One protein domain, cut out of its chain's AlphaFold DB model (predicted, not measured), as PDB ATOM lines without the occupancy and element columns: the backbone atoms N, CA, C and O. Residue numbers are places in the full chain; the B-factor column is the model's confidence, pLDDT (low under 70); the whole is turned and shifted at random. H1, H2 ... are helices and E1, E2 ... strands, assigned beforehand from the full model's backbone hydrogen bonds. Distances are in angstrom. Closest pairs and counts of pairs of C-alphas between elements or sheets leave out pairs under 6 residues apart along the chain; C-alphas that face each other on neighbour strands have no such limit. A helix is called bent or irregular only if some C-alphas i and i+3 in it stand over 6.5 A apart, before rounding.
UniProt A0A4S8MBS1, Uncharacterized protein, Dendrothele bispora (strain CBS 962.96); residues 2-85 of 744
ATOM      1  N   PRO A   2     139.259 139.617 186.775       38.38
ATOM      2  CA  PRO A   2     139.378 140.873 186.048       38.38
ATOM      3  C   PRO A   2     139.023 140.597 184.580       38.38
ATOM      4  O   PRO A   2     139.867 140.181 183.793       38.38
ATOM      5  N   ASN A   3     137.751 140.788 184.223       42.75
ATOM      6  CA  ASN A   3     137.259 140.680 182.842       42.75
ATOM      7  C   ASN A   3     137.852 141.767 181.920       42.75
ATOM      8  O   ASN A   3     137.619 141.750 180.721       42.75
ATOM      9  N   SER A   4     138.623 142.703 182.480       56.66
ATOM     10  CA  SER A   4     139.233 143.838 181.792       56.66
ATOM     11  C   SER A   4     140.590 143.544 181.141       56.66
ATOM     12  O   SER A   4     141.200 144.459 180.600       56.66
ATOM     13  N   GLY A   5     141.120 142.317 181.235       54.66
ATOM     14  CA  GLY A   5     142.439 141.993 180.667       54.66
ATOM     15  C   GLY A   5     143.619 142.711 181.344       54.66
ATOM     16  O   GLY A   5     144.704 142.760 180.781       54.66
ATOM     17  N   ALA A   6     143.438 143.235 182.562       57.75
ATOM     18  CA  ALA A   6     144.405 144.084 183.274       57.75
ATOM     19  C   ALA A   6     145.711 143.391 183.738       57.75
ATOM     20  O   ALA A   6     146.454 143.946 184.545       57.75
ATOM     21  N   CYS A   7     145.996 142.170 183.280       62.41
ATOM     22  CA  CYS A   7     147.203 141.423 183.626       62.41
ATOM     23  C   CYS A   7     147.904 140.948 182.351       62.41
ATOM     24  O   CYS A   7     147.315 140.224 181.550       62.41
ATOM     25  N   HIS A   8     149.184 141.293 182.203       63.25
ATOM     26  CA  HIS A   8     150.004 140.903 181.059       63.25
ATOM     27  C   HIS A   8     151.202 140.062 181.507       63.25
ATOM     28  O   HIS A   8     151.903 140.400 182.462       63.25
ATOM     29  N   HIS A   9     151.451 138.960 180.800       68.12
ATOM     30  CA  HIS A   9     152.649 138.153 181.009       68.12
ATOM     31  C   HIS A   9     153.863 138.872 180.410       68.12
ATOM     32  O   HIS A   9     153.955 139.012 179.195       68.12
ATOM     33  N   VAL A  10     154.790 139.313 181.263       68.50
ATOM     34  CA  VAL A  10     155.996 140.050 180.836       68.50
ATOM     35  C   VAL A  10     157.157 139.107 180.509       68.50
ATOM     36  O   VAL A  10     157.860 139.307 179.525       68.50
ATOM     37  N   ALA A  11     157.366 138.061 181.312       69.38
ATOM     38  CA  ALA A  11     158.434 137.089 181.091       69.38
ATOM     39  C   ALA A  11     158.129 135.741 181.756       69.38
ATOM     40  O   ALA A  11     157.488 135.683 182.806       69.38
ATOM     41  N   TYR A  12     158.653 134.659 181.175       74.88
ATOM     42  CA  TYR A  12     158.691 133.334 181.793       74.88
ATOM     43  C   TYR A  12     160.121 133.027 182.221       74.88
ATOM     44  O   TYR A  12     161.036 133.008 181.399       74.88
ATOM     45  N   ILE A  13     160.319 132.786 183.515       77.62
ATOM     46  CA  ILE A  13     161.645 132.500 184.061       77.62
ATOM     47  C   ILE A  13     161.948 131.015 183.831       77.62
ATOM     48  O   ILE A  13     161.219 130.166 184.356       77.62
ATOM     49  N   PRO A  14     162.989 130.670 183.053       78.88
ATOM     50  CA  PRO A  14     163.315 129.278 182.790       78.88
ATOM     51  C   PRO A  14     163.770 128.576 184.073       78.88
ATOM     52  O   PRO A  14     164.395 129.172 184.953       78.88
ATOM     53  N   SER A  15     163.485 127.279 184.169       82.69
ATOM     54  CA  SER A  15     164.135 126.421 185.163       82.69
ATOM     55  C   SER A  15     165.568 126.099 184.731       82.69
ATOM     56  O   SER A  15     165.926 126.245 183.562       82.69
ATOM     57  N   LEU A  16     166.401 125.632 185.667       84.12
ATOM     58  CA  LEU A  16     167.682 125.020 185.297       84.12
ATOM     59  C   LEU A  16     167.424 123.838 184.351       84.12
ATOM     60  O   LEU A  16     166.501 123.064 184.595       84.12
ATOM     61  N   LEU A  17     168.246 123.704 183.307       81.88
ATOM     62  CA  LEU A  17     168.148 122.614 182.332       81.88
ATOM     63  C   LEU A  17     168.239 121.247 183.025       81.88
ATOM     64  O   LEU A  17     169.037 121.076 183.949       81.88
ATOM     65  N   ASP A  18     167.500 120.253 182.533       76.81
ATOM     66  CA  ASP A  18     167.520 118.897 183.104       76.81
ATOM     67  C   ASP A  18     168.928 118.274 183.058       76.81
ATOM     68  O   ASP A  18     169.365 117.621 184.010       76.81
ATOM     69  N   THR A  19     169.691 118.592 182.006       84.38
ATOM     70  CA  THR A  19     171.090 118.179 181.804       84.38
ATOM     71  C   THR A  19     172.089 118.889 182.721       84.38
ATOM     72  O   THR A  19     173.252 118.488 182.799       84.38
ATOM     73  N   PHE A  20     171.670 119.931 183.451       84.00
ATOM     74  CA  PHE A  20     172.555 120.684 184.342       84.00
ATOM     75  C   PHE A  20     173.106 119.810 185.470       84.00
ATOM     76  O   PHE A  20     174.248 119.990 185.887       84.00
ATOM     77  N   ASN A  21     172.315 118.849 185.956       82.06
ATOM     78  CA  ASN A  21     172.769 117.922 186.990       82.06
ATOM     79  C   ASN A  21     173.944 117.069 186.506       82.06
ATOM     80  O   ASN A  21     174.927 116.934 187.234       82.06
ATOM     81  N   ASP A  22     173.843 116.527 185.292       83.00
ATOM     82  CA  ASP A  22     174.873 115.671 184.706       83.00
ATOM     83  C   ASP A  22     176.137 116.484 184.434       83.00
ATOM     84  O   ASP A  22     177.227 116.099 184.862       83.00
ATOM     85  N   PHE A  23     175.972 117.676 183.850       86.31
ATOM     86  CA  PHE A  23     177.052 118.637 183.646       86.31
ATOM     87  C   PHE A  23     177.773 118.975 184.959       86.31
ATOM     88  O   PHE A  23     178.974 118.757 185.080       86.31
ATOM     89  N   ALA A  24     177.057 119.458 185.977       82.75
ATOM     90  CA  ALA A  24     177.669 119.890 187.232       82.75
ATOM     91  C   ALA A  24     178.320 118.726 188.003       82.75
ATOM     92  O   ALA A  24     179.362 118.910 188.639       82.75
ATOM     93  N   SER A  25     177.753 117.518 187.903       83.19
ATOM     94  CA  SER A  25     178.314 116.313 188.519       83.19
ATOM     95  C   SER A  25     179.674 115.909 187.946       83.19
ATOM     96  O   SER A  25     180.505 115.384 188.686       83.19
ATOM     97  N   ALA A  26     179.923 116.198 186.664       82.75
ATOM     98  CA  ALA A  26     181.173 115.861 185.992       82.75
ATOM     99  C   ALA A  26     182.358 116.729 186.454       82.75
ATOM    100  O   ALA A  26     183.502 116.282 186.412       82.75
ATOM    101  N   PHE A  27     182.096 117.956 186.920       78.69
ATOM    102  CA  PHE A  27     183.144 118.918 187.287       78.69
ATOM    103  C   PHE A  27     183.305 119.110 188.801       78.69
ATOM    104  O   PHE A  27     184.397 119.439 189.269       78.69
ATOM    105  N   HIS A  28     182.247 118.909 189.595       78.50
ATOM    106  CA  HIS A  28     182.272 119.236 191.019       78.50
ATOM    107  C   HIS A  28     182.611 118.024 191.904       78.50
ATOM    108  O   HIS A  28     181.773 117.160 192.159       78.50
ATOM    109  N   ARG A  29     183.826 118.004 192.474       78.12
ATOM    110  CA  ARG A  29     184.347 116.889 193.302       78.12
ATOM    111  C   ARG A  29     183.416 116.470 194.449       78.12
ATOM    112  O   ARG A  29     183.273 115.284 194.721       78.12
ATOM    113  N   ASN A  30     182.741 117.432 195.081       79.81
ATOM    114  CA  ASN A  30     181.842 117.195 196.219       79.81
ATOM    115  C   ASN A  30     180.352 117.223 195.834       79.81
ATOM    116  O   ASN A  30     179.498 117.468 196.684       79.81
ATOM    117  N   TRP A  31     180.015 116.998 194.558       81.19
ATOM    118  CA  TRP A  31     178.635 117.092 194.062       81.19
ATOM    119  C   TRP A  31     177.643 116.270 194.894       81.19
ATOM    120  O   TRP A  31     176.596 116.778 195.281       81.19
ATOM    121  N   LYS A  32     178.000 115.035 195.265       78.06
ATOM    122  CA  LYS A  32     177.126 114.138 196.044       78.06
ATOM    123  C   LYS A  32     176.677 114.720 197.390       78.06
ATOM    124  O   LYS A  32     175.581 114.407 197.839       78.06
ATOM    125  N   THR A  33     177.502 115.554 198.024       81.31
ATOM    126  CA  THR A  33     177.212 116.130 199.348       81.31
ATOM    127  C   THR A  33     176.665 117.554 199.265       81.31
ATOM    128  O   THR A  33     175.870 117.941 200.113       81.31
ATOM    129  N   GLN A  34     177.037 118.320 198.232       82.94
ATOM    130  CA  GLN A  34     176.712 119.751 198.111       82.94
ATOM    131  C   GLN A  34     175.685 120.084 197.016       82.94
ATOM    132  O   GLN A  34     175.334 121.249 196.842       82.94
ATOM    133  N   LYS A  35     175.167 119.086 196.287       85.88
ATOM    134  CA  LYS A  35     174.198 119.264 195.187       85.88
ATOM    135  C   LYS A  35     173.047 120.211 195.541       85.88
ATOM    136  O   LYS A  35     172.708 121.075 194.740       85.88
ATOM    137  N   GLY A  36     172.437 120.049 196.718       83.75
ATOM    138  CA  GLY A  36     171.283 120.855 197.137       83.75
ATOM    139  C   GLY A  36     171.596 122.351 197.229       83.75
ATOM    140  O   GLY A  36     170.870 123.168 196.660       83.75
ATOM    141  N   ASP A  37     172.704 122.694 197.886       85.94
ATOM    142  CA  ASP A  37     173.132 124.082 198.080       85.94
ATOM    143  C   ASP A  37     173.553 124.722 196.753       85.94
ATOM    144  O   ASP A  37     173.163 125.850 196.458       85.94
ATOM    145  N   ILE A  38     174.274 123.977 195.906       87.12
ATOM    146  CA  ILE A  38     174.725 124.457 194.592       87.12
ATOM    147  C   ILE A  38     173.534 124.705 193.663       87.12
ATOM    148  O   ILE A  38     173.446 125.765 193.053       87.12
ATOM    149  N   LEU A  39     172.579 123.770 193.582       87.62
ATOM    150  CA  LEU A  39     171.376 123.956 192.765       87.62
ATOM    151  C   LEU A  39     170.542 125.146 193.245       87.62
ATOM    152  O   LEU A  39     170.001 125.886 192.424       87.62
ATOM    153  N   THR A  40     170.436 125.339 194.560       87.06
ATOM    154  CA  THR A  40     169.719 126.483 195.140       87.06
ATOM    155  C   THR A  40     170.398 127.796 194.765       87.06
ATOM    156  O   THR A  40     169.732 128.703 194.268       87.06
ATOM    157  N   HIS A  41     171.722 127.864 194.911       89.25
ATOM    158  CA  HIS A  41     172.520 129.028 194.534       89.25
ATOM    159  C   HIS A  41     172.428 129.338 193.035       89.25
ATOM    160  O   HIS A  41     172.154 130.469 192.652       89.25
ATOM    161  N   CYS A  42     172.547 128.333 192.162       89.50
ATOM    162  CA  CYS A  42     172.408 128.520 190.716       89.50
ATOM    163  C   CYS A  42     171.011 129.016 190.309       89.50
ATOM    164  O   CYS A  42     170.905 129.849 189.414       89.50
ATOM    165  N   ARG A  43     169.937 128.552 190.967       88.12
ATOM    166  CA  ARG A  43     168.576 129.074 190.732       88.12
ATOM    167  C   ARG A  43     168.445 130.537 191.152       88.12
ATOM    168  O   ARG A  43     167.807 131.308 190.441       88.12
ATOM    169  N   GLN A  44     169.054 130.921 192.273       88.06
ATOM    170  CA  GLN A  44     169.082 132.313 192.732       88.06
ATOM    171  C   GLN A  44     169.866 133.204 191.758       88.06
ATOM    172  O   GLN A  44     169.368 134.259 191.368       88.06
ATOM    173  N   GLU A  45     171.046 132.769 191.298       90.75
ATOM    174  CA  GLU A  45     171.816 133.494 190.276       90.75
ATOM    175  C   GLU A  45     171.035 133.620 188.961       90.75
ATOM    176  O   GLU A  45     171.026 134.698 188.375       90.75
ATOM    177  N   LEU A  46     170.346 132.561 188.515       89.75
ATOM    178  CA  LEU A  46     169.517 132.588 187.305       89.75
ATOM    179  C   LEU A  46     168.377 133.602 187.427       89.75
ATOM    180  O   LEU A  46     168.205 134.434 186.540       89.75
ATOM    181  N   MET A  47     167.642 133.576 188.543       87.31
ATOM    182  CA  MET A  47     166.581 134.544 188.834       87.31
ATOM    183  C   MET A  47     167.117 135.980 188.742       87.31
ATOM    184  O   MET A  47     166.556 136.817 188.039       87.31
ATOM    185  N   HIS A  48     168.245 136.273 189.394       88.69
ATOM    186  CA  HIS A  48     168.839 137.608 189.348       88.69
ATOM    187  C   HIS A  48     169.457 137.967 187.989       88.69
ATOM    188  O   HIS A  48     169.488 139.144 187.637       88.69
ATOM    189  N   ALA A  49     169.932 136.995 187.210       89.31
ATOM    190  CA  ALA A  49     170.380 137.228 185.840       89.31
ATOM    191  C   ALA A  49     169.209 137.644 184.941       89.31
ATOM    192  O   ALA A  49     169.336 138.622 184.211       89.31
ATOM    193  N   VAL A  50     168.056 136.976 185.056       87.88
ATOM    194  CA  VAL A  50     166.830 137.363 184.340       87.88
ATOM    195  C   VAL A  50     166.377 138.761 184.756       87.88
ATOM    196  O   VAL A  50     166.101 139.593 183.898       87.88
ATOM    197  N   TRP A  51     166.401 139.078 186.053       87.25
ATOM    198  CA  TRP A  51     166.094 140.431 186.527       87.25
ATOM    199  C   TRP A  51     167.002 141.511 185.939       87.25
ATOM    200  O   TRP A  51     166.530 142.601 185.647       87.25
ATOM    201  N   LYS A  52     168.291 141.229 185.726       88.62
ATOM    202  CA  LYS A  52     169.198 142.188 185.072       88.62
ATOM    203  C   LYS A  52     168.833 142.452 183.612       88.62
ATOM    204  O   LYS A  52     169.141 143.533 183.133       88.62
ATOM    205  N   LEU A  53     168.211 141.486 182.933       87.44
ATOM    206  CA  LEU A  53     167.704 141.669 181.571       87.44
ATOM    207  C   LEU A  53     166.424 142.511 181.560       87.44
ATOM    208  O   LEU A  53     166.257 143.323 180.665       87.44
ATOM    209  N   LEU A  54     165.549 142.330 182.556       84.81
ATOM    210  CA  LEU A  54     164.314 143.115 182.692       84.81
ATOM    211  C   LEU A  54     164.571 144.558 183.152       84.81
ATOM    212  O   LEU A  54     163.829 145.461 182.792       84.81
ATOM    213  N   LEU A  55     165.611 144.774 183.960       86.25
ATOM    214  CA  LEU A  55     166.058 146.094 184.410       86.25
ATOM    215  C   LEU A  55     167.042 146.696 183.394       86.25
ATOM    216  O   LEU A  55     168.198 146.977 183.740       86.25
ATOM    217  N   ASP A  56     166.620 146.833 182.138       87.00
ATOM    218  CA  ASP A  56     167.416 147.413 181.054       87.00
ATOM    219  C   ASP A  56     167.596 148.938 181.200       87.00
ATOM    220  O   ASP A  56     167.149 149.557 182.169       87.00
ATOM    221  N   ASP A  57     168.367 149.549 180.299       88.19
ATOM    222  CA  ASP A  57     168.684 150.978 180.397       88.19
ATOM    223  C   ASP A  57     167.457 151.865 180.113       88.19
ATOM    224  O   ASP A  57     167.337 152.937 180.712       88.19
ATOM    225  N   ASP A  58     166.512 151.390 179.295       83.88
ATOM    226  CA  ASP A  58     165.243 152.072 179.021       83.88
ATOM    227  C   ASP A  58     164.346 152.075 180.265       83.88
ATOM    228  O   ASP A  58     163.815 153.122 180.647       83.88
ATOM    229  N   PHE A  59     164.256 150.948 180.977       83.25
ATOM    230  CA  PHE A  59     163.591 150.856 182.273       83.25
ATOM    231  C   PHE A  59     164.241 151.782 183.299       83.25
ATOM    232  O   PHE A  59     163.535 152.470 184.031       83.25
ATOM    233  N   LEU A  60     165.575 151.840 183.371       83.56
ATOM    234  CA  LEU A  60     166.270 152.742 184.297       83.56
ATOM    235  C   LEU A  60     166.026 154.217 183.960       83.56
ATOM    236  O   LEU A  60     165.864 155.039 184.869       83.56
ATOM    237  N   HIS A  61     165.985 154.561 182.671       82.94
ATOM    238  CA  HIS A  61     165.632 155.900 182.212       82.94
ATOM    239  C   HIS A  61     164.200 156.246 182.630       82.94
ATOM    240  O   HIS A  61     163.974 157.269 183.281       82.94
ATOM    241  N   ALA A  62     163.257 155.354 182.339       81.06
ATOM    242  CA  ALA A  62     161.865 155.471 182.731       81.06
ATOM    243  C   ALA A  62     161.724 155.593 184.258       81.06
ATOM    244  O   ALA A  62     161.034 156.489 184.733       81.06
ATOM    245  N   TYR A  63     162.418 154.764 185.043       77.06
ATOM    246  CA  TYR A  63     162.435 154.782 186.511       77.06
ATOM    247  C   TYR A  63     162.905 156.128 187.079       77.06
ATOM    248  O   TYR A  63     162.318 156.656 188.019       77.06
ATOM    249  N   LYS A  64     163.957 156.709 186.494       79.00
ATOM    250  CA  LYS A  64     164.557 157.951 186.993       79.00
ATOM    251  C   LYS A  64     163.814 159.208 186.546       79.00
ATOM    252  O   LYS A  64     163.789 160.189 187.287       79.00
ATOM    253  N   TYR A  65     163.263 159.210 185.334       81.12
ATOM    254  CA  TYR A  65     162.723 160.418 184.703       81.12
ATOM    255  C   TYR A  65     161.206 160.387 184.479       81.12
ATOM    256  O   TYR A  65     160.652 161.412 184.076       81.12
ATOM    257  N   GLY A  66     160.538 159.268 184.780       74.81
ATOM    258  CA  GLY A  66     159.128 159.020 184.475       74.81
ATOM    259  C   GLY A  66     158.905 158.588 183.021       74.81
ATOM    260  O   GLY A  66     159.790 158.717 182.177       74.81
ATOM    261  N   VAL A  67     157.706 158.090 182.723       78.31
ATOM    262  CA  VAL A  67     157.265 157.778 181.351       78.31
ATOM    263  C   VAL A  67     156.302 158.864 180.902       78.31
ATOM    264  O   VAL A  67     155.402 159.253 181.644       78.31
ATOM    265  N   VAL A  68     156.491 159.370 179.687       78.94
ATOM    266  CA  VAL A  68     155.536 160.293 179.070       78.94
ATOM    267  C   VAL A  68     154.430 159.462 178.433       78.94
ATOM    268  O   VAL A  68     154.696 158.644 177.556       78.94
ATOM    269  N   VAL A  69     153.200 159.648 178.904       79.56
ATOM    270  CA  VAL A  69     152.009 158.970 178.389       79.56
ATOM    271  C   VAL A  69     151.061 160.030 177.848       79.56
ATOM    272  O   VAL A  69     150.768 161.013 178.530       79.56
ATOM    273  N   LYS A  70     150.572 159.832 176.624       80.38
ATOM    274  CA  LYS A  70     149.478 160.632 176.080       80.38
ATOM    275  C   LYS A  70     148.171 160.141 176.701       80.38
ATOM    276  O   LYS A  70     147.785 158.993 176.494       80.38
ATOM    277  N   CYS A  71     147.544 160.983 177.514       78.19
ATOM    278  CA  CYS A  71     146.281 160.671 178.175       78.19
ATOM    279  C   CYS A  71     145.105 160.702 177.181       78.19
ATOM    280  O   CYS A  71     145.244 161.175 176.051       78.19
ATOM    281  N   SER A  72     143.942 160.193 177.605       73.56
ATOM    282  CA  SER A  72     142.717 160.128 176.788       73.56
ATOM    283  C   SER A  72     142.182 161.500 176.367       73.56
ATOM    284  O   SER A  72     141.490 161.599 175.365       73.56
ATOM    285  N   ASP A  73     142.548 162.557 177.088       84.19
ATOM    286  CA  ASP A  73     142.266 163.956 176.752       84.19
ATOM    287  C   ASP A  73     143.270 164.561 175.746       84.19
ATOM    288  O   ASP A  73     143.244 165.758 175.469       84.19
ATOM    289  N   GLY A  74     144.193 163.755 175.207       81.50
ATOM    290  CA  GLY A  74     145.188 164.173 174.221       81.50
ATOM    291  C   GLY A  74     146.421 164.877 174.798       81.50
ATOM    292  O   GLY A  74     147.353 165.151 174.038       81.50
ATOM    293  N   ILE A  75     146.469 165.122 176.112       85.81
ATOM    294  CA  ILE A  75     147.577 165.811 176.781       85.81
ATOM    295  C   ILE A  75     148.656 164.798 177.179       85.81
ATOM    296  O   ILE A  75     148.390 163.779 177.820       85.81
ATOM    297  N   GLU A  76     149.905 165.093 176.826       83.62
ATOM    298  CA  GLU A  76     151.057 164.321 177.286       83.62
ATOM    299  C   GLU A  76     151.363 164.648 178.746       83.62
ATOM    300  O   GLU A  76     151.732 165.771 179.093       83.62
ATOM    301  N   ARG A  77     151.230 163.648 179.617       78.94
ATOM    302  CA  ARG A  77     151.595 163.761 181.028       78.94
ATOM    303  C   ARG A  77     152.764 162.846 181.333       78.94
ATOM    304  O   ARG A  77     152.809 161.684 180.932       78.94
ATOM    305  N   ARG A  78     153.728 163.379 182.079       76.81
ATOM    306  CA  ARG A  78     154.837 162.597 182.618       76.81
ATOM    307  C   ARG A  78     154.360 161.879 183.874       76.81
ATOM    308  O   ARG A  78     154.219 162.497 184.924       76.81
ATOM    309  N   SER A  79     154.116 160.583 183.748       63.25
ATOM    310  CA  SER A  79     153.746 159.718 184.859       63.25
ATOM    311  C   SER A  79     155.013 159.225 185.572       63.25
ATOM    312  O   SER A  79     155.865 158.595 184.929       63.25
ATOM    313  N   PRO A  80     155.202 159.508 186.874       58.56
ATOM    314  CA  PRO A  80     156.287 158.910 187.635       58.56
ATOM    315  C   PRO A  80     156.085 157.389 187.695       58.56
ATOM    316  O   PRO A  80     155.080 156.873 188.175       58.56
ATOM    317  N   THR A  81     157.080 156.655 187.214       54.44
ATOM    318  CA  THR A  81     157.167 155.189 187.060       54.44
ATOM    319  C   THR A  81     157.187 154.393 188.365       54.44
ATOM    320  O   THR A  81     157.474 153.194 188.358       54.44
ATOM    321  N   CYS A  82     156.837 155.010 189.495       43.88
ATOM    322  CA  CYS A  82     156.898 154.393 190.820       43.88
ATOM    323  C   CYS A  82     155.993 153.146 190.962       43.88
ATOM    324  O   CYS A  82     156.118 152.400 191.928       43.88
ATOM    325  N   ASN A  83     155.128 152.868 189.981       45.03
ATOM    326  CA  ASN A  83     154.243 151.707 189.974       45.03
ATOM    327  C   ASN A  83     154.794 150.450 189.267       45.03
ATOM    328  O   ASN A  83     154.147 149.412 189.361       45.03
ATOM    329  N   TYR A  84     155.953 150.487 188.591       42.97
ATOM    330  CA  TYR A  84     156.434 149.341 187.788       42.97
ATOM    331  C   TYR A  84     157.331 148.336 188.533       42.97
ATOM    332  O   TYR A  84     157.483 147.208 188.070       42.97
ATOM    333  N   LEU A  85     157.880 148.672 189.708       47.00
ATOM    334  CA  LEU A  85     158.636 147.722 190.550       47.00
ATOM    335  C   LEU A  85     157.720 146.806 191.391       47.00
ATOM    336  O   LEU A  85     158.106 146.310 192.444       47.00
TER     337      LEU A  85
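What this domain is: This is residues 2 to 85 of the 744 residues of an uncharacterized protein of Dendrothele bispora (strain CBS 962.96) (UniProt A0A4S8MBS1). A two-stranded hairpin, E1 and E2, makes one end of a long, thin row of parts; short helix H3 and then long helix H2 carry the row on to a corner where H1 turns back. From H1, residues 10 to 19 run back beside H2, and residues 2 to 9 stick out. The printed part has 84 residues, with named elements in the order H1, H2, H3, E1, E2, and an antiparallel sheet E1 - E2. The class is mostly helix; the whole is extended, with a radius of gyration of the C-alphas of 20.5 A and spans of 64 by 33 by 16 A.

Where its parts are: E1 is residues 67 to 70, 9.8 A long, and E2 residues 76 to 79, 9.3 A, ending at C-alpha 79 (153.746, 159.718, 184.859). H3 is residues 57 to 65, 12.0 A. H2, residues 31 to 54, measures 31.8 A; it is irregular, with C-alphas 33 and 36 7.9 A apart, and has a kink of 38 degrees near residue 38. H1 is residues 20 to 27, 11.1 A, from C-alpha 20 (172.555, 120.684, 184.342).

How they stand to each other: E1 and E2 form a hairpin, antiparallel at 145 degrees, with N 67 and O 79 2.9 A apart and N 79 and O 67 2.8 A apart, within hydrogen-bond range. H3 and E2 are only just apart, their closest C-alphas at 8.4 A. H2 and H3 meet only through their link. H1 and H2 only just touch, with 3 pairs of C-alphas within 8 A, only at the corner by their link and with residues 31 to 32 of H2 alone; the closest C-alphas are those of Ser 25 and Trp 31, 5.6 A. They run opposite ways at a steep tilt of 58 degrees. Every O i to N i+4 pair is within hydrogen-bond range in H3, against 3 of 4 in H1 and 18 of 20 in H2.

The domain as a whole: The two C-alphas farthest apart, those of Arg 29 and Asp 73, are 65.3 A apart. The printed part has no cut, and the four links between named elements are tight. Mean pLDDT of the printed part is 77.4; residues 2 to 11 and 79 to 85 are under 70.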